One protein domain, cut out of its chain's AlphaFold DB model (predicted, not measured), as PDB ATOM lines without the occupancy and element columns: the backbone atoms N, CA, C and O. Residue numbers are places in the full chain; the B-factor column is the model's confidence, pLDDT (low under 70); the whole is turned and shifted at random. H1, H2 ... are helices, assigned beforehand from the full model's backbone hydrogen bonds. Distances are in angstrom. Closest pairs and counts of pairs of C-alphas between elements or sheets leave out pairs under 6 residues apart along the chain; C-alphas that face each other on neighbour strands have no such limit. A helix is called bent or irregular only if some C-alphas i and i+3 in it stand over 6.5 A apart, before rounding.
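AT A GLANCE: This is residues 209 to 221 and 228 to 332 of the 471 residues of the protein "(California timema) hypothetical protein" of Timema californicum (UniProt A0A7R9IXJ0). Six short helices are strung loosely along a chain rich in loops, with H4 in the middle, H5 packed near its first turn and H6 following on from its far end. H2 and H3 make a V on one side of the domain, while H1 is set off by itself on the opposite side, and long loops run between these parts; residues 252 to 257, of which 252 to 255 belong to H3, stick out. The printed part has 118 residues with six named helices in the order H1 to H6 and no named strand; its class is all helix, though under half of the residues, 51 of the 118, are in named elements. The whole is loose, with a radius of gyration of the C-alphas of 17.6 A and spans of 47 by 42 by 27 A along the three main axes.

HOW THE PARTS SIT: The printed part begins with H1, residues 209 to 219, which touches no helix. After the cut, residues 228 to 238 lead to H2, residues 239 to 245, and a tight link of one residue, Met 246, joins it to H3, residues 247 to 255. H1 is apart from both H2 and H3. H2 and H3 are close but not clearly touching; their closest C-alphas, those of Ile 243 and Val 250, are 6.2 A apart. Their lines stand at a steep tilt of 56 degrees, and they run opposite ways. A long link of 15 residues leads from H3 to H4, residues 271 to 280, and these two helices are apart. A tight link of three residues joins H4 to H5, residues 284 to 290. H4 and H5 only just touch, with 3 pairs of C-alphas within 8 A, the closest being those of Pro 273 and Val 284 at 5.9 A. They run the same way at a steep tilt of 45 degrees. After a long link of 14 residues comes H6, residues 305 to 311, which is apart from H5. H4 and H6 only just touch, also with 3 pairs of C-alphas within 8 A; the closest, those of Leu 279 and Leu 305, are 5.3 A apart. Their tilt is shallow, 29 degrees, and they run the same way, with centres 15.8 A apart. In H1, H2, H3, H4 and H6 every O i to N i+4 pair is within hydrogen-bond range; in H5 it is 2 of 3.

IN THESE COORDINATES: H1 begins at C-alpha 209, at (21.159, -39.568, 1.669), and measures 15.6 A from first to last C-alpha. H2 measures 10.2 A and H3 12.3 A, with C-alpha 255, the last of H3, at (-16.506, -39.012, 6.822). H4 measures 13.9 A, H5 9.8 A and H6 10.1 A. H6 ends at C-alpha 311, at (17.468, -34.591, 15.447). No helix is bent or irregular.

THE WHOLE: The two C-alphas farthest apart, those of Cys 221 and Thr 332, are 50.1 A from each other. Residues 222 to 227 are cut out and not printed, and C-alphas 221 and 228 are 19.8 A apart across the cut. Of the links that are printed whole, those from H3 to H4 and from H5 to H6 are long. Residues 312 to 332, after H6, hold no named element. The mean pLDDT of the printed part is 83.6, and 15 residues are under 70: residues 219 to 221, 295 to 296 and 323 to 332.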
ATOM      1  N   ILE A 209      20.820 -38.174   1.988       85.19
ATOM      2  CA  ILE A 209      21.159 -39.568   1.669       85.19
ATOM      3  C   ILE A 209      21.906 -40.200   2.849       85.19
ATOM      4  O   ILE A 209      21.431 -41.188   3.407       85.19
ATOM      5  N   SER A 210      22.989 -39.567   3.316       86.56
ATOM      6  CA  SER A 210      23.755 -40.048   4.475       86.56
ATOM      7  C   SER A 210      22.876 -40.193   5.726       86.56
ATOM      8  O   SER A 210      22.946 -41.197   6.434       86.56
ATOM      9  N   LYS A 211      21.986 -39.224   5.981       85.69
ATOM     10  CA  LYS A 211      21.052 -39.267   7.117       85.69
ATOM     11  C   LYS A 211      20.091 -40.455   7.046       85.69
ATOM     12  O   LYS A 211      19.845 -41.113   8.056       85.69
ATOM     13  N   LEU A 212      19.532 -40.732   5.868       85.94
ATOM     14  CA  LEU A 212      18.626 -41.862   5.657       85.94
ATOM     15  C   LEU A 212      19.347 -43.203   5.840       85.94
ATOM     16  O   LEU A 212      18.808 -44.105   6.476       85.94
ATOM     17  N   GLU A 213      20.580 -43.323   5.350       87.69
ATOM     18  CA  GLU A 213      21.400 -44.520   5.552       87.69
ATOM     19  C   GLU A 213      21.719 -44.772   7.031       87.69
ATOM     20  O   GLU A 213      21.654 -45.913   7.497       87.69
ATOM     21  N   GLU A 214      22.035 -43.724   7.795       84.94
ATOM     22  CA  GLU A 214      22.241 -43.826   9.242       84.94
ATOM     23  C   GLU A 214      20.972 -44.256   9.982       84.94
ATOM     24  O   GLU A 214      21.041 -45.102  10.876       84.94
ATOM     25  N   ASN A 215      19.811 -43.718   9.605       80.75
ATOM     26  CA  ASN A 215      18.537 -44.108  10.205       80.75
ATOM     27  C   ASN A 215      18.206 -45.577   9.948       80.75
ATOM     28  O   ASN A 215      17.841 -46.280  10.887       80.75
ATOM     29  N   ASN A 216      18.401 -46.058   8.717       79.56
ATOM     30  CA  ASN A 216      18.157 -47.459   8.360       79.56
ATOM     31  C   ASN A 216      19.041 -48.417   9.175       79.56
ATOM     32  O   ASN A 216      18.617 -49.516   9.528       79.56
ATOM     33  N   LYS A 217      20.266 -47.998   9.525       79.50
ATOM     34  CA  LYS A 217      21.146 -48.765  10.420       79.50
ATOM     35  C   LYS A 217      20.652 -48.783  11.870       79.50
ATOM     36  O   LYS A 217      20.933 -49.752  12.564       79.50
ATOM     37  N   ARG A 218      19.953 -47.740  12.333       71.19
ATOM     38  CA  ARG A 218      19.396 -47.647  13.698       71.19
ATOM     39  C   ARG A 218      18.071 -48.395  13.842       71.19
ATOM     40  O   ARG A 218      17.865 -49.044  14.858       71.19
ATOM     41  N   GLU A 219      17.210 -48.361  12.824       63.56
ATOM     42  CA  GLU A 219      15.916 -49.067  12.830       63.56
ATOM     43  C   GLU A 219      16.064 -50.593  12.875       63.56
ATOM     44  O   GLU A 219      15.190 -51.276  13.392       63.56
ATOM     45  N   SER A 220      17.199 -51.154  12.443       58.22
ATOM     46  CA  SER A 220      17.467 -52.587  12.646       58.22
ATOM     47  C   SER A 220      17.629 -52.982  14.124       58.22
ATOM     48  O   SER A 220      17.596 -54.170  14.441       58.22
ATOM     49  N   CYS A 221      17.816 -52.004  15.020       59.38
ATOM     50  CA  CYS A 221      18.044 -52.197  16.453       59.38
ATOM     51  C   CYS A 221      16.837 -51.794  17.328       59.38
ATOM     52  O   CYS A 221      16.788 -52.200  18.487       59.38
ATOM     53  N   ASN A 228       5.053 -40.690   9.234       90.88
ATOM     54  CA  ASN A 228       5.161 -39.437   8.487       90.88
ATOM     55  C   ASN A 228       4.193 -38.408   9.082       90.88
ATOM     56  O   ASN A 228       3.020 -38.715   9.294       90.88
ATOM     57  N   VAL A 229       4.684 -37.195   9.326       92.81
ATOM     58  CA  VAL A 229       3.905 -36.091   9.894       92.81
ATOM     59  C   VAL A 229       3.849 -34.965   8.870       92.81
ATOM     60  O   VAL A 229       4.886 -34.493   8.412       92.81
ATOM     61  N   ILE A 230       2.636 -34.548   8.509       94.06
ATOM     62  CA  ILE A 230       2.386 -33.430   7.596       94.06
ATOM     63  C   ILE A 230       1.519 -32.417   8.335       94.06
ATOM     64  O   ILE A 230       0.456 -32.767   8.847       94.06
ATOM     65  N   LEU A 231       1.977 -31.167   8.382       91.81
ATOM     66  CA  LEU A 231       1.196 -30.032   8.861       91.81
ATOM     67  C   LEU A 231       0.808 -29.190   7.647       91.81
ATOM     68  O   LEU A 231       1.681 -28.738   6.912       91.81
ATOM     69  N   VAL A 232      -0.494 -28.990   7.445       91.31
ATOM     70  CA  VAL A 232      -1.031 -28.135   6.379       91.31
ATOM     71  C   VAL A 232      -1.717 -26.942   7.026       91.31
ATOM     72  O   VAL A 232      -2.673 -27.112   7.785       91.31
ATOM     73  N   GLY A 233      -1.216 -25.744   6.741       88.19
ATOM     74  CA  GLY A 233      -1.824 -24.484   7.156       88.19
ATOM     75  C   GLY A 233      -2.634 -23.873   6.017       88.19
ATOM     76  O   GLY A 233      -2.205 -23.915   4.870       88.19
ATOM     77  N   LEU A 234      -3.796 -23.304   6.337       88.19
ATOM     78  CA  LEU A 234      -4.564 -22.455   5.425       88.19
ATOM     79  C   LEU A 234      -4.637 -21.065   6.046       88.19
ATOM     80  O   LEU A 234      -5.198 -20.914   7.137       88.19
ATOM     81  N   ASP A 235      -4.057 -20.065   5.384       85.88
ATOM     82  CA  ASP A 235      -4.028 -18.714   5.936       85.88
ATOM     83  C   ASP A 235      -5.409 -18.047   5.864       85.88
ATOM     84  O   ASP A 235      -6.209 -18.290   4.958       85.88
ATOM     85  N   SER A 236      -5.706 -17.208   6.859       84.12
ATOM     86  CA  SER A 236      -6.939 -16.411   6.955       84.12
ATOM     87  C   SER A 236      -8.263 -17.200   6.948       84.12
ATOM     88  O   SER A 236      -9.341 -16.631   6.750       84.12
ATOM     89  N   MET A 237      -8.224 -18.507   7.234       86.50
ATOM     90  CA  MET A 237      -9.402 -19.376   7.242       86.50
ATOM     91  C   MET A 237      -9.913 -19.660   8.659       86.50
ATOM     92  O   MET A 237      -9.317 -20.413   9.425       86.50
ATOM     93  N   SER A 238     -11.080 -19.108   9.007       88.12
ATOM     94  CA  SER A 238     -11.810 -19.513  10.217       88.12
ATOM     95  C   SER A 238     -12.605 -20.803   9.991       88.12
ATOM     96  O   SER A 238     -12.971 -21.126   8.859       88.12
ATOM     97  N   ARG A 239     -12.974 -21.497  11.077       88.69
ATOM     98  CA  ARG A 239     -13.849 -22.684  11.029       88.69
ATOM     99  C   ARG A 239     -15.135 -22.426  10.233       88.69
ATOM    100  O   ARG A 239     -15.475 -23.192   9.335       88.69
ATOM    101  N   SER A 240     -15.838 -21.332  10.528       89.69
ATOM    102  CA  SER A 240     -17.081 -20.982   9.830       89.69
ATOM    103  C   SER A 240     -16.837 -20.634   8.359       89.69
ATOM    104  O   SER A 240     -17.678 -20.942   7.520       89.69
ATOM    105  N   SER A 241     -15.689 -20.024   8.031       89.69
ATOM    106  CA  SER A 241     -15.303 -19.777   6.637       89.69
ATOM    107  C   SER A 241     -15.080 -21.090   5.886       89.69
ATOM    108  O   SER A 241     -15.667 -21.274   4.825       89.69
ATOM    109  N   LEU A 242     -14.342 -22.039   6.477       91.19
ATOM    110  CA  LEU A 242     -14.066 -23.358   5.897       91.19
ATOM    111  C   LEU A 242     -15.353 -24.129   5.574       91.19
ATOM    112  O   LEU A 242     -15.491 -24.669   4.479       91.19
ATOM    113  N   ILE A 243     -16.322 -24.121   6.496       92.06
ATOM    114  CA  ILE A 243     -17.633 -24.762   6.299       92.06
ATOM    115  C   ILE A 243     -18.381 -24.168   5.100       92.06
ATOM    116  O   ILE A 243     -19.026 -24.908   4.355       92.06
ATOM    117  N   ARG A 244     -18.297 -22.849   4.899       90.50
ATOM    118  CA  ARG A 244     -18.987 -22.161   3.800       90.50
ATOM    119  C   ARG A 244     -18.281 -22.305   2.456       90.50
ATOM    120  O   ARG A 244     -18.947 -22.534   1.449       90.50
ATOM    121  N   SER A 245     -16.966 -22.098   2.417       89.69
ATOM    122  CA  SER A 245     -16.206 -22.003   1.165       89.69
ATOM    123  C   SER A 245     -15.684 -23.352   0.675       89.69
ATOM    124  O   SER A 245     -15.492 -23.522  -0.526       89.69
ATOM    125  N   MET A 246     -15.505 -24.331   1.571       92.25
ATOM    126  CA  MET A 246     -14.966 -25.658   1.251       92.25
ATOM    127  C   MET A 246     -15.869 -26.803   1.762       92.25
ATOM    128  O   MET A 246     -15.381 -27.732   2.413       92.25
ATOM    129  N   PRO A 247     -17.184 -26.804   1.456       92.44
ATOM    130  CA  PRO A 247     -18.133 -27.771   2.020       92.44
ATOM    131  C   PRO A 247     -17.819 -29.225   1.633       92.44
ATOM    132  O   PRO A 247     -18.003 -30.136   2.438       92.44
ATOM    133  N   ASN A 248     -17.286 -29.450   0.427       94.81
ATOM    134  CA  ASN A 248     -16.857 -30.780  -0.016       94.81
ATOM    135  C   ASN A 248     -15.664 -31.290   0.803       94.81
ATOM    136  O   ASN A 248     -15.639 -32.458   1.185       94.81
ATOM    137  N   THR A 249     -14.703 -30.411   1.111       94.25
ATOM    138  CA  THR A 249     -13.546 -30.738   1.954       94.25
ATOM    139  C   THR A 249     -13.993 -31.061   3.371       94.25
ATOM    140  O   THR A 249     -13.605 -32.093   3.903       94.25
ATOM    141  N   VAL A 250     -14.862 -30.235   3.963       93.38
ATOM    142  CA  VAL A 250     -15.410 -30.496   5.303       93.38
ATOM    143  C   VAL A 250     -16.140 -31.836   5.345       93.38
ATOM    144  O   VAL A 250     -15.853 -32.655   6.213       93.38
ATOM    145  N   SER A 251     -17.011 -32.105   4.369       94.62
ATOM    146  CA  SER A 251     -17.693 -33.397   4.261       94.62
ATOM    147  C   SER A 251     -16.696 -34.555   4.170       94.62
ATOM    148  O   SER A 251     -16.831 -35.539   4.892       94.62
ATOM    149  N   HIS A 252     -15.657 -34.437   3.340       95.56
ATOM    150  CA  HIS A 252     -14.627 -35.465   3.237       95.56
ATOM    151  C   HIS A 252     -13.928 -35.717   4.580       95.56
ATOM    152  O   HIS A 252     -13.842 -36.868   5.004       95.56
ATOM    153  N   LEU A 253     -13.484 -34.669   5.277       93.12
ATOM    154  CA  LEU A 253     -12.814 -34.803   6.573       93.12
ATOM    155  C   LEU A 253     -13.721 -35.504   7.598       93.12
ATOM    156  O   LEU A 253     -13.305 -36.487   8.209       93.12
ATOM    157  N   CYS A 254     -14.982 -35.073   7.712       89.44
ATOM    158  CA  CYS A 254     -15.948 -35.659   8.642       89.44
ATOM    159  C   CYS A 254     -16.192 -37.158   8.406       89.44
ATOM    160  O   CYS A 254     -16.343 -37.908   9.366       89.44
ATOM    161  N   HIS A 255     -16.224 -37.609   7.149       94.12
ATOM    162  CA  HIS A 255     -16.506 -39.012   6.822       94.12
ATOM    163  C   HIS A 255     -15.267 -39.920   6.833       94.12
ATOM    164  O   HIS A 255     -15.419 -41.138   6.829       94.12
ATOM    165  N   ASN A 256     -14.052 -39.360   6.847       94.69
ATOM    166  CA  ASN A 256     -12.803 -40.125   6.731       94.69
ATOM    167  C   ASN A 256     -12.008 -40.180   8.045       94.69
ATOM    168  O   ASN A 256     -10.783 -40.244   8.031       94.69
ATOM    169  N   GLY A 257     -12.704 -40.154   9.186       89.62
ATOM    170  CA  GLY A 257     -12.093 -40.392  10.499       89.62
ATOM    171  C   GLY A 257     -11.186 -39.267  11.003       89.62
ATOM    172  O   GLY A 257     -10.379 -39.496  11.904       89.62
ATOM    173  N   TRP A 258     -11.299 -38.055  10.451       93.19
ATOM    174  CA  TRP A 258     -10.567 -36.903  10.974       93.19
ATOM    175  C   TRP A 258     -11.185 -36.419  12.282       93.19
ATOM    176  O   TRP A 258     -12.403 -36.296  12.411       93.19
ATOM    177  N   THR A 259     -10.327 -36.099  13.249       91.56
ATOM    178  CA  THR A 259     -10.753 -35.538  14.534       91.56
ATOM    179  C   THR A 259     -10.693 -34.018  14.478       91.56
ATOM    180  O   THR A 259      -9.623 -33.429  14.331       91.56
ATOM    181  N   GLU A 260     -11.848 -33.372  14.616       87.81
ATOM    182  CA  GLU A 260     -11.925 -31.923  14.771       87.81
ATOM    183  C   GLU A 260     -11.537 -31.519  16.203       87.81
ATOM    184  O   GLU A 260     -12.188 -31.919  17.171       87.81
ATOM    185  N   LEU A 261     -10.518 -30.668  16.341       87.81
ATOM    186  CA  LEU A 261     -10.116 -30.086  17.625       87.81
ATOM    187  C   LEU A 261     -11.047 -28.924  18.002       87.81
ATOM    188  O   LEU A 261     -10.702 -27.748  17.871       87.81
ATOM    189  N   LYS A 262     -12.266 -29.244  18.445       83.31
ATOM    190  CA  LYS A 262     -13.252 -28.233  18.856       83.31
ATOM    191  C   LYS A 262     -12.716 -27.386  20.011       83.31
ATOM    192  O   LYS A 262     -12.192 -27.903  20.992       83.31
ATOM    193  N   GLY A 263     -12.864 -26.069  19.884       81.56
ATOM    194  CA  GLY A 263     -12.353 -25.106  20.859       81.56
ATOM    195  C   GLY A 263     -10.882 -24.729  20.683       81.56
ATOM    196  O   GLY A 263     -10.429 -23.809  21.363       81.56
ATOM    197  N   TYR A 264     -10.157 -25.360  19.751       85.56
ATOM    198  CA  TYR A 264      -8.862 -24.850  19.310       85.56
ATOM    199  C   TYR A 264      -9.031 -23.438  18.739       85.56
ATOM    200  O   TYR A 264      -9.920 -23.193  17.918       85.56
ATOM    201  N   ASN A 265      -8.205 -22.500  19.197       82.81
ATOM    202  CA  ASN A 265      -8.343 -21.092  18.853       82.81
ATOM    203  C   ASN A 265      -6.979 -20.419  18.692       82.81
ATOM    204  O   ASN A 265      -5.966 -20.900  19.201       82.81
ATOM    205  N   LYS A 266      -6.979 -19.295  17.979       81.50
ATOM    206  CA  LYS A 266      -5.797 -18.469  17.757       81.50
ATOM    207  C   LYS A 266      -5.311 -17.871  19.083       81.50
ATOM    208  O   LYS A 266      -6.114 -17.488  19.932       81.50
ATOM    209  N   ILE A 267      -4.000 -17.758  19.237       79.75
ATOM    210  CA  ILE A 267      -3.351 -17.099  20.375       79.75
ATOM    211  C   ILE A 267      -3.062 -15.613  20.115       79.75
ATOM    212  O   ILE A 267      -2.764 -14.867  21.044       79.75
ATOM    213  N   GLY A 268      -3.134 -15.179  18.855       76.25
ATOM    214  CA  GLY A 268      -2.922 -13.794  18.445       76.25
ATOM    215  C   GLY A 268      -3.711 -13.446  17.190       76.25
ATOM    216  O   GLY A 268      -4.299 -14.318  16.550       76.25
ATOM    217  N   ASP A 269      -3.741 -12.165  16.828       71.25
ATOM    218  CA  ASP A 269      -4.569 -11.713  15.707       71.25
ATOM    219  C   ASP A 269      -3.991 -12.035  14.330       71.25
ATOM    220  O   ASP A 269      -4.759 -12.358  13.428       71.25
ATOM    221  N   ASN A 270      -2.662 -12.020  14.198       77.69
ATOM    222  CA  ASN A 270      -1.962 -12.201  12.924       77.69
ATOM    223  C   ASN A 270      -1.390 -13.616  12.757       77.69
ATOM    224  O   ASN A 270      -1.228 -14.356  13.728       77.69
ATOM    225  N   THR A 271      -0.984 -13.960  11.537       81.94
ATOM    226  CA  THR A 271      -0.376 -15.254  11.185       81.94
ATOM    227  C   THR A 271       0.875 -15.564  12.023       81.94
ATOM    228  O   THR A 271       0.969 -16.637  12.617       81.94
ATOM    229  N   PHE A 272       1.793 -14.596  12.163       83.38
ATOM    230  CA  PHE A 272       3.087 -14.782  12.834       83.38
ATOM    231  C   PHE A 272       3.004 -15.322  14.276       83.38
ATOM    232  O   PHE A 272       3.560 -16.390  14.524       83.38
ATOM    233  N   PRO A 273       2.307 -14.678  15.240       83.94
ATOM    234  CA  PRO A 273       2.245 -15.194  16.608       83.94
ATOM    235  C   PRO A 273       1.636 -16.598  16.683       83.94
ATOM    236  O   PRO A 273       2.145 -17.437  17.420       83.94
ATOM    237  N   ASN A 274       0.594 -16.877  15.896       86.50
ATOM    238  CA  ASN A 274      -0.059 -18.185  15.883       86.50
ATOM    239  C   ASN A 274       0.872 -19.292  15.386       86.50
ATOM    240  O   ASN A 274       0.985 -20.335  16.028       86.50
ATOM    241  N   LEU A 275       1.571 -19.052  14.275       88.88
ATOM    242  CA  LEU A 275       2.524 -20.018  13.742       88.88
ATOM    243  C   LEU A 275       3.735 -20.181  14.649       88.88
ATOM    244  O   LEU A 275       4.164 -21.308  14.862       88.88
ATOM    245  N   MET A 276       4.254 -19.104  15.240       89.44
ATOM    246  CA  MET A 276       5.381 -19.213  16.164       89.44
ATOM    247  C   MET A 276       5.050 -20.085  17.373       89.44
ATOM    248  O   MET A 276       5.859 -20.941  17.728       89.44
ATOM    249  N   ALA A 277       3.849 -19.975  17.940       89.38
ATOM    250  CA  ALA A 277       3.457 -20.848  19.042       89.38
ATOM    251  C   ALA A 277       3.365 -22.320  18.637       89.38
ATOM    252  O   ALA A 277       3.845 -23.177  19.370       89.38
ATOM    253  N   ILE A 278       2.812 -22.625  17.460       90.62
ATOM    254  CA  ILE A 278       2.722 -24.009  16.965       90.62
ATOM    255  C   ILE A 278       4.113 -24.567  16.646       90.62
ATOM    256  O   ILE A 278       4.426 -25.709  16.973       90.62
ATOM    257  N   LEU A 279       4.942 -23.768  15.977       92.25
ATOM    258  CA  LEU A 279       6.201 -24.223  15.407       92.25
ATOM    259  C   LEU A 279       7.349 -24.193  16.406       92.25
ATOM    260  O   LEU A 279       8.312 -24.911  16.192       92.25
ATOM    261  N   THR A 280       7.296 -23.386  17.462       93.25
ATOM    262  CA  THR A 280       8.387 -23.293  18.450       93.25
ATOM    263  C   THR A 280       7.950 -23.659  19.862       93.25
ATOM    264  O   THR A 280       8.795 -23.949  20.701       93.25
ATOM    265  N   GLY A 281       6.645 -23.644  20.144       91.81
ATOM    266  CA  GLY A 281       6.123 -23.760  21.504       91.81
ATOM    267  C   GLY A 281       6.232 -22.471  22.327       91.81
ATOM    268  O   GLY A 281       5.885 -22.493  23.504       91.81
ATOM    269  N   TYR A 282       6.687 -21.358  21.736       89.38
ATOM    270  CA  TYR A 282       6.904 -20.084  22.427       89.38
ATOM    271  C   TYR A 282       6.022 -18.960  21.882       89.38
ATOM    272  O   TYR A 282       5.698 -18.895  20.693       89.38
ATOM    273  N   SER A 283       5.677 -18.019  22.759       85.31
ATOM    274  CA  SER A 283       5.123 -16.726  22.361       85.31
ATOM    275  C   SER A 283       6.188 -15.856  21.686       85.31
ATOM    276  O   SER A 283       7.388 -16.012  21.911       85.31
ATOM    277  N   VAL A 284       5.750 -14.863  20.905       83.44
ATOM    278  CA  VAL A 284       6.663 -13.908  20.246       83.44
ATOM    279  C   VAL A 284       7.589 -13.227  21.256       83.44
ATOM    280  O   VAL A 284       8.788 -13.130  21.025       83.44
ATOM    281  N   LYS A 285       7.055 -12.829  22.416       80.19
ATOM    282  CA  LYS A 285       7.834 -12.174  23.471       80.19
ATOM    283  C   LYS A 285       8.924 -13.087  24.035       80.19
ATOM    284  O   LYS A 285      10.008 -12.614  24.357       80.19
ATOM    285  N   GLU A 286       8.658 -14.381  24.180       87.75
ATOM    286  CA  GLU A 286       9.678 -15.334  24.631       87.75
ATOM    287  C   GLU A 286      10.749 -15.542  23.558       87.75
ATOM    288  O   GLU A 286      11.937 -15.530  23.881       87.75
ATOM    289  N   LEU A 287      10.351 -15.639  22.283       87.88
ATOM    290  CA  LEU A 287      11.291 -15.738  21.163       87.88
ATOM    291  C   LEU A 287      12.211 -14.517  21.072       87.88
ATOM    292  O   LEU A 287      13.406 -14.692  20.837       87.88
ATOM    293  N   GLU A 288      11.689 -13.315  21.333       87.19
ATOM    294  CA  GLU A 288      12.474 -12.076  21.386       87.19
ATOM    295  C   GLU A 288      13.622 -12.137  22.400       87.19
ATOM    296  O   GLU A 288      14.707 -11.618  22.154       87.19
ATOM    297  N   HIS A 289      13.427 -12.822  23.524       89.31
ATOM    298  CA  HIS A 289      14.475 -12.971  24.534       89.31
ATOM    299  C   HIS A 289      15.379 -14.181  24.271       89.31
ATOM    300  O   HIS A 289      16.512 -14.209  24.749       89.31
ATOM    301  N   LEU A 290      14.883 -15.181  23.539       92.38
ATOM    302  CA  LEU A 290      15.558 -16.461  23.350       92.38
ATOM    303  C   LEU A 290      16.496 -16.477  22.138       92.38
ATOM    304  O   LEU A 290      17.648 -16.882  22.258       92.38
ATOM    305  N   CYS A 291      15.990 -16.100  20.966       90.56
ATOM    306  CA  CYS A 291      16.673 -16.336  19.689       90.56
ATOM    307  C   CYS A 291      16.425 -15.254  18.631       90.56
ATOM    308  O   CYS A 291      17.171 -15.186  17.658       90.56
ATOM    309  N   TRP A 292      15.398 -14.417  18.797       87.12
ATOM    310  CA  TRP A 292      14.950 -13.472  17.776       87.12
ATOM    311  C   TRP A 292      14.753 -12.056  18.342       87.12
ATOM    312  O   TRP A 292      13.633 -11.557  18.378       87.12
ATOM    313  N   PRO A 293      15.825 -11.372  18.782       78.88
ATOM    314  CA  PRO A 293      15.733 -10.105  19.519       78.88
ATOM    315  C   PRO A 293      15.155  -8.928  18.727       78.88
ATOM    316  O   PRO A 293      14.903  -7.864  19.290       78.88
ATOM    317  N   GLY A 294      14.938  -9.094  17.426       71.75
ATOM    318  CA  GLY A 294      14.206  -8.139  16.617       71.75
ATOM    319  C   GLY A 294      14.089  -8.592  15.171       71.75
ATOM    320  O   GLY A 294      14.698  -9.567  14.745       71.75
ATOM    321  N   ARG A 295      13.344  -7.826  14.376       68.62
ATOM    322  CA  ARG A 295      12.978  -8.184  12.993       68.62
ATOM    323  C   ARG A 295      14.148  -8.335  12.027       68.62
ATOM    324  O   ARG A 295      14.045  -9.053  11.049       68.62
ATOM    325  N   LYS A 296      15.272  -7.684  12.329       68.38
ATOM    326  CA  LYS A 296      16.516  -7.798  11.549       68.38
ATOM    327  C   LYS A 296      17.345  -9.023  11.926       68.38
ATOM    328  O   LYS A 296      18.396  -9.256  11.335       68.38
ATOM    329  N   SER A 297      16.929  -9.761  12.950       74.00
ATOM    330  CA  SER A 297      17.598 -10.976  13.384       74.00
ATOM    331  C   SER A 297      17.080 -12.165  12.591       74.00
ATOM    332  O   SER A 297      15.879 -12.330  12.389       74.00
ATOM    333  N   LYS A 298      18.008 -13.027  12.188       76.88
ATOM    334  CA  LYS A 298      17.692 -14.353  11.663       76.88
ATOM    335  C   LYS A 298      17.009 -15.207  12.734       76.88
ATOM    336  O   LYS A 298      17.260 -15.032  13.924       76.88
ATOM    337  N   MET A 299      16.204 -16.171  12.299       84.00
ATOM    338  CA  MET A 299      15.550 -17.147  13.183       84.00
ATOM    339  C   MET A 299      16.232 -18.524  13.141       84.00
ATOM    340  O   MET A 299      15.723 -19.493  13.706       84.00
ATOM    341  N   ASP A 300      17.411 -18.615  12.515       82.69
ATOM    342  CA  ASP A 300      18.190 -19.851  12.353       82.69
ATOM    343  C   ASP A 300      18.511 -20.553  13.668       82.69
ATOM    344  O   ASP A 300      18.736 -21.758  13.656       82.69
ATOM    345  N   ASP A 301      18.512 -19.835  14.790       87.25
ATOM    346  CA  ASP A 301      18.834 -20.368  16.114       87.25
ATOM    347  C   ASP A 301      17.574 -20.675  16.950       87.25
ATOM    348  O   ASP A 301      17.664 -21.288  18.011       87.25
ATOM    349  N   CYS A 302      16.375 -20.349  16.453       91.69
ATOM    350  CA  CYS A 302      15.118 -20.589  17.165       91.69
ATOM    351  C   CYS A 302      14.732 -22.079  17.224       91.69
ATOM    352  O   CYS A 302      15.029 -22.830  16.288       91.69
ATOM    353  N   PRO A 303      14.059 -22.540  18.294       95.00
ATOM    354  CA  PRO A 303      13.788 -23.958  18.539       95.00
ATOM    355  C   PRO A 303      12.572 -24.451  17.742       95.00
ATOM    356  O   PRO A 303      11.560 -24.859  18.298       95.00
ATOM    357  N   PHE A 304      12.652 -24.384  16.417       92.88
ATOM    358  CA  PHE A 304      11.571 -24.855  15.568       92.88
ATOM    359  C   PHE A 304      11.385 -26.376  15.652       92.88
ATOM    360  O   PHE A 304      12.357 -27.131  15.651       92.88
ATOM    361  N   LEU A 305      10.130 -26.819  15.609       94.62
ATOM    362  CA  LEU A 305       9.675 -28.201  15.739       94.62
ATOM    363  C   LEU A 305      10.382 -29.124  14.745       94.62
ATOM    364  O   LEU A 305      10.792 -30.229  15.091       94.62
ATOM    365  N   TRP A 306      10.610 -28.662  13.513       92.31
ATOM    366  CA  TRP A 306      11.332 -29.447  12.513       92.31
ATOM    367  C   TRP A 306      12.784 -29.736  12.905       92.31
ATOM    368  O   TRP A 306      13.342 -30.736  12.466       92.31
ATOM    369  N   LYS A 307      13.423 -28.925  13.756       91.44
ATOM    370  CA  LYS A 307      14.766 -29.239  14.260       91.44
ATOM    371  C   LYS A 307      14.735 -30.439  15.192       91.44
ATOM    372  O   LYS A 307      15.647 -31.260  15.138       91.44
ATOM    373  N   ASP A 308      13.686 -30.575  15.992       92.94
ATOM    374  CA  ASP A 308      13.499 -31.707  16.898       92.94
ATOM    375  C   ASP A 308      13.249 -32.986  16.097       92.94
ATOM    376  O   ASP A 308      13.962 -33.973  16.276       92.94
ATOM    377  N   PHE A 309      12.339 -32.930  15.121       91.94
ATOM    378  CA  PHE A 309      12.140 -34.009  14.149       91.94
ATOM    379  C   PHE A 309      13.448 -34.353  13.422       91.94
ATOM    380  O   PHE A 309      13.833 -35.519  13.334       91.94
ATOM    381  N   SER A 310      14.195 -33.349  12.963       90.12
ATOM    382  CA  SER A 310      15.470 -33.561  12.283       90.12
ATOM    383  C   SER A 310      16.495 -34.265  13.182       90.12
ATOM    384  O   SER A 310      17.139 -35.208  12.715       90.12
ATOM    385  N   ARG A 311      16.603 -33.898  14.470       89.31
ATOM    386  CA  ARG A 311      17.468 -34.591  15.447       89.31
ATOM    387  C   ARG A 311      17.053 -36.047  15.678       89.31
ATOM    388  O   ARG A 311      17.922 -36.884  15.897       89.31
ATOM    389  N   GLN A 312      15.764 -36.363  15.555       87.44
ATOM    390  CA  GLN A 312      15.225 -37.730  15.645       87.44
ATOM    391  C   GLN A 312      15.322 -38.536  14.332       87.44
ATOM    392  O   GLN A 312      14.761 -39.631  14.199       87.44
ATOM    393  N   GLY A 313      16.045 -38.001  13.344       85.94
ATOM    394  CA  GLY A 313      16.309 -38.663  12.074       85.94
ATOM    395  C   GLY A 313      15.319 -38.320  10.963       85.94
ATOM    396  O   GLY A 313      15.568 -38.681   9.821       85.94
ATOM    397  N   TYR A 314      14.249 -37.570  11.214       89.19
ATOM    398  CA  TYR A 314      13.282 -37.255  10.161       89.19
ATOM    399  C   TYR A 314      13.887 -36.351   9.080       89.19
ATOM    400  O   TYR A 314      14.688 -35.455   9.364       89.19
ATOM    401  N   VAL A 315      13.484 -36.569   7.830       88.62
ATOM    402  CA  VAL A 315      13.694 -35.599   6.751       88.62
ATOM    403  C   VAL A 315      12.593 -34.553   6.863       88.62
ATOM    404  O   VAL A 315      11.420 -34.902   6.958       88.62
ATOM    405  N   THR A 316      12.972 -33.280   6.901       90.25
ATOM    406  CA  THR A 316      12.048 -32.176   7.172       90.25
ATOM    407  C   THR A 316      12.048 -31.179   6.030       90.25
ATOM    408  O   THR A 316      13.112 -30.856   5.504       90.25
ATOM    409  N   ALA A 317      10.871 -30.654   5.702       87.19
ATOM    410  CA  ALA A 317      10.684 -29.592   4.724       87.19
ATOM    411  C   ALA A 317       9.712 -28.544   5.279       87.19
ATOM    412  O   ALA A 317       8.803 -28.881   6.038       87.19
ATOM    413  N   TYR A 318       9.921 -27.291   4.887       85.69
ATOM    414  CA  TYR A 318       9.003 -26.176   5.095       85.69
ATOM    415  C   TYR A 318       8.706 -25.575   3.724       85.69
ATOM    416  O   TYR A 318       9.629 -25.406   2.926       85.69
ATOM    417  N   VAL A 319       7.431 -25.326   3.439       84.19
ATOM    418  CA  VAL A 319       6.962 -24.811   2.149       84.19
ATOM    419  C   VAL A 319       5.872 -23.786   2.423       84.19
ATOM    420  O   VAL A 319       4.971 -24.052   3.219       84.19
ATOM    421  N   GLU A 320       5.962 -22.646   1.752       81.31
ATOM    422  CA  GLU A 320       5.002 -21.547   1.796       81.31
ATOM    423  C   GLU A 320       4.749 -21.085   0.353       81.31
ATOM    424  O   GLU A 320       5.630 -21.216  -0.501       81.31
ATOM    425  N   ASP A 321       3.527 -20.652   0.051       79.00
ATOM    426  CA  ASP A 321       3.058 -20.356  -1.307       79.00
ATOM    427  C   ASP A 321       2.931 -18.855  -1.614       79.00
ATOM    428  O   ASP A 321       2.628 -18.503  -2.754       79.00
ATOM    429  N   GLU A 322       3.233 -17.981  -0.645       73.19
ATOM    430  CA  GLU A 322       3.211 -16.523  -0.806       73.19
ATOM    431  C   GLU A 322       4.550 -15.880  -0.384       73.19
ATOM    432  O   GLU A 322       4.708 -15.495   0.779       73.19
ATOM    433  N   PRO A 323       5.523 -15.744  -1.310       64.00
ATOM    434  CA  PRO A 323       6.869 -15.257  -1.008       64.00
ATOM    435  C   PRO A 323       6.899 -13.808  -0.495       64.00
ATOM    436  O   PRO A 323       7.781 -13.442   0.281       64.00
ATOM    437  N   GLU A 324       5.944 -12.960  -0.901       58.94
ATOM    438  CA  GLU A 324       5.916 -11.539  -0.516       58.94
ATOM    439  C   GLU A 324       5.433 -11.327   0.925       58.94
ATOM    440  O   GLU A 324       5.734 -10.313   1.561       58.94
ATOM    441  N   ILE A 325       4.690 -12.301   1.451       59.94
ATOM    442  CA  ILE A 325       4.083 -12.267   2.776       59.94
ATOM    443  C   ILE A 325       4.605 -13.457   3.586       59.94
ATOM    444  O   ILE A 325       3.924 -13.917   4.489       59.94
ATOM    445  N   GLU A 326       5.819 -13.955   3.338       62.62
ATOM    446  CA  GLU A 326       6.343 -15.098   4.096       62.62
ATOM    447  C   GLU A 326       6.338 -14.833   5.609       62.62
ATOM    448  O   GLU A 326       6.596 -13.729   6.110       62.62
ATOM    449  N   VAL A 327       5.978 -15.859   6.377       61.75
ATOM    450  CA  VAL A 327       5.929 -15.794   7.846       61.75
ATOM    451  C   VAL A 327       7.331 -15.607   8.435       61.75
ATOM    452  O   VAL A 327       7.474 -15.012   9.502       61.75
ATOM    453  N   ILE A 328       8.365 -16.072   7.730       57.53
ATOM    454  CA  ILE A 328       9.776 -16.014   8.136       57.53
ATOM    455  C   ILE A 328      10.512 -14.905   7.350       57.53
ATOM    456  O   ILE A 328      11.619 -15.097   6.859       57.53
ATOM    457  N   GLY A 329       9.890 -13.726   7.231       52.44
ATOM    458  CA  GLY A 329      10.449 -12.540   6.570       52.44
ATOM    459  C   GLY A 329      10.197 -11.239   7.345       52.44
ATOM    460  O   GLY A 329       9.371 -11.188   8.263       52.44
ATOM    461  N   ASP A 330      10.915 -10.166   6.992       45.66
ATOM    462  CA  ASP A 330      10.750  -8.836   7.605       45.66
ATOM    463  C   ASP A 330       9.399  -8.217   7.195       45.66
ATOM    464  O   ASP A 330       9.262  -7.523   6.184       45.66
ATOM    465  N   ARG A 331       8.353  -8.500   7.981       47.56
ATOM    466  CA  ARG A 331       7.024  -7.920   7.781       47.56
ATOM    467  C   ARG A 331       6.933  -6.546   8.445       47.56
ATOM    468  O   ARG A 331       6.868  -6.428   9.672       47.56
ATOM    469  N   THR A 332       6.823  -5.492   7.642       54.47
ATOM    470  CA  THR A 332       6.247  -4.215   8.094       54.47
ATOM    471  C   THR A 332       4.721  -4.257   7.927       54.47
ATOM    472  O   THR A 332       4.189  -5.073   7.176       54.47
TER     473      THR A 332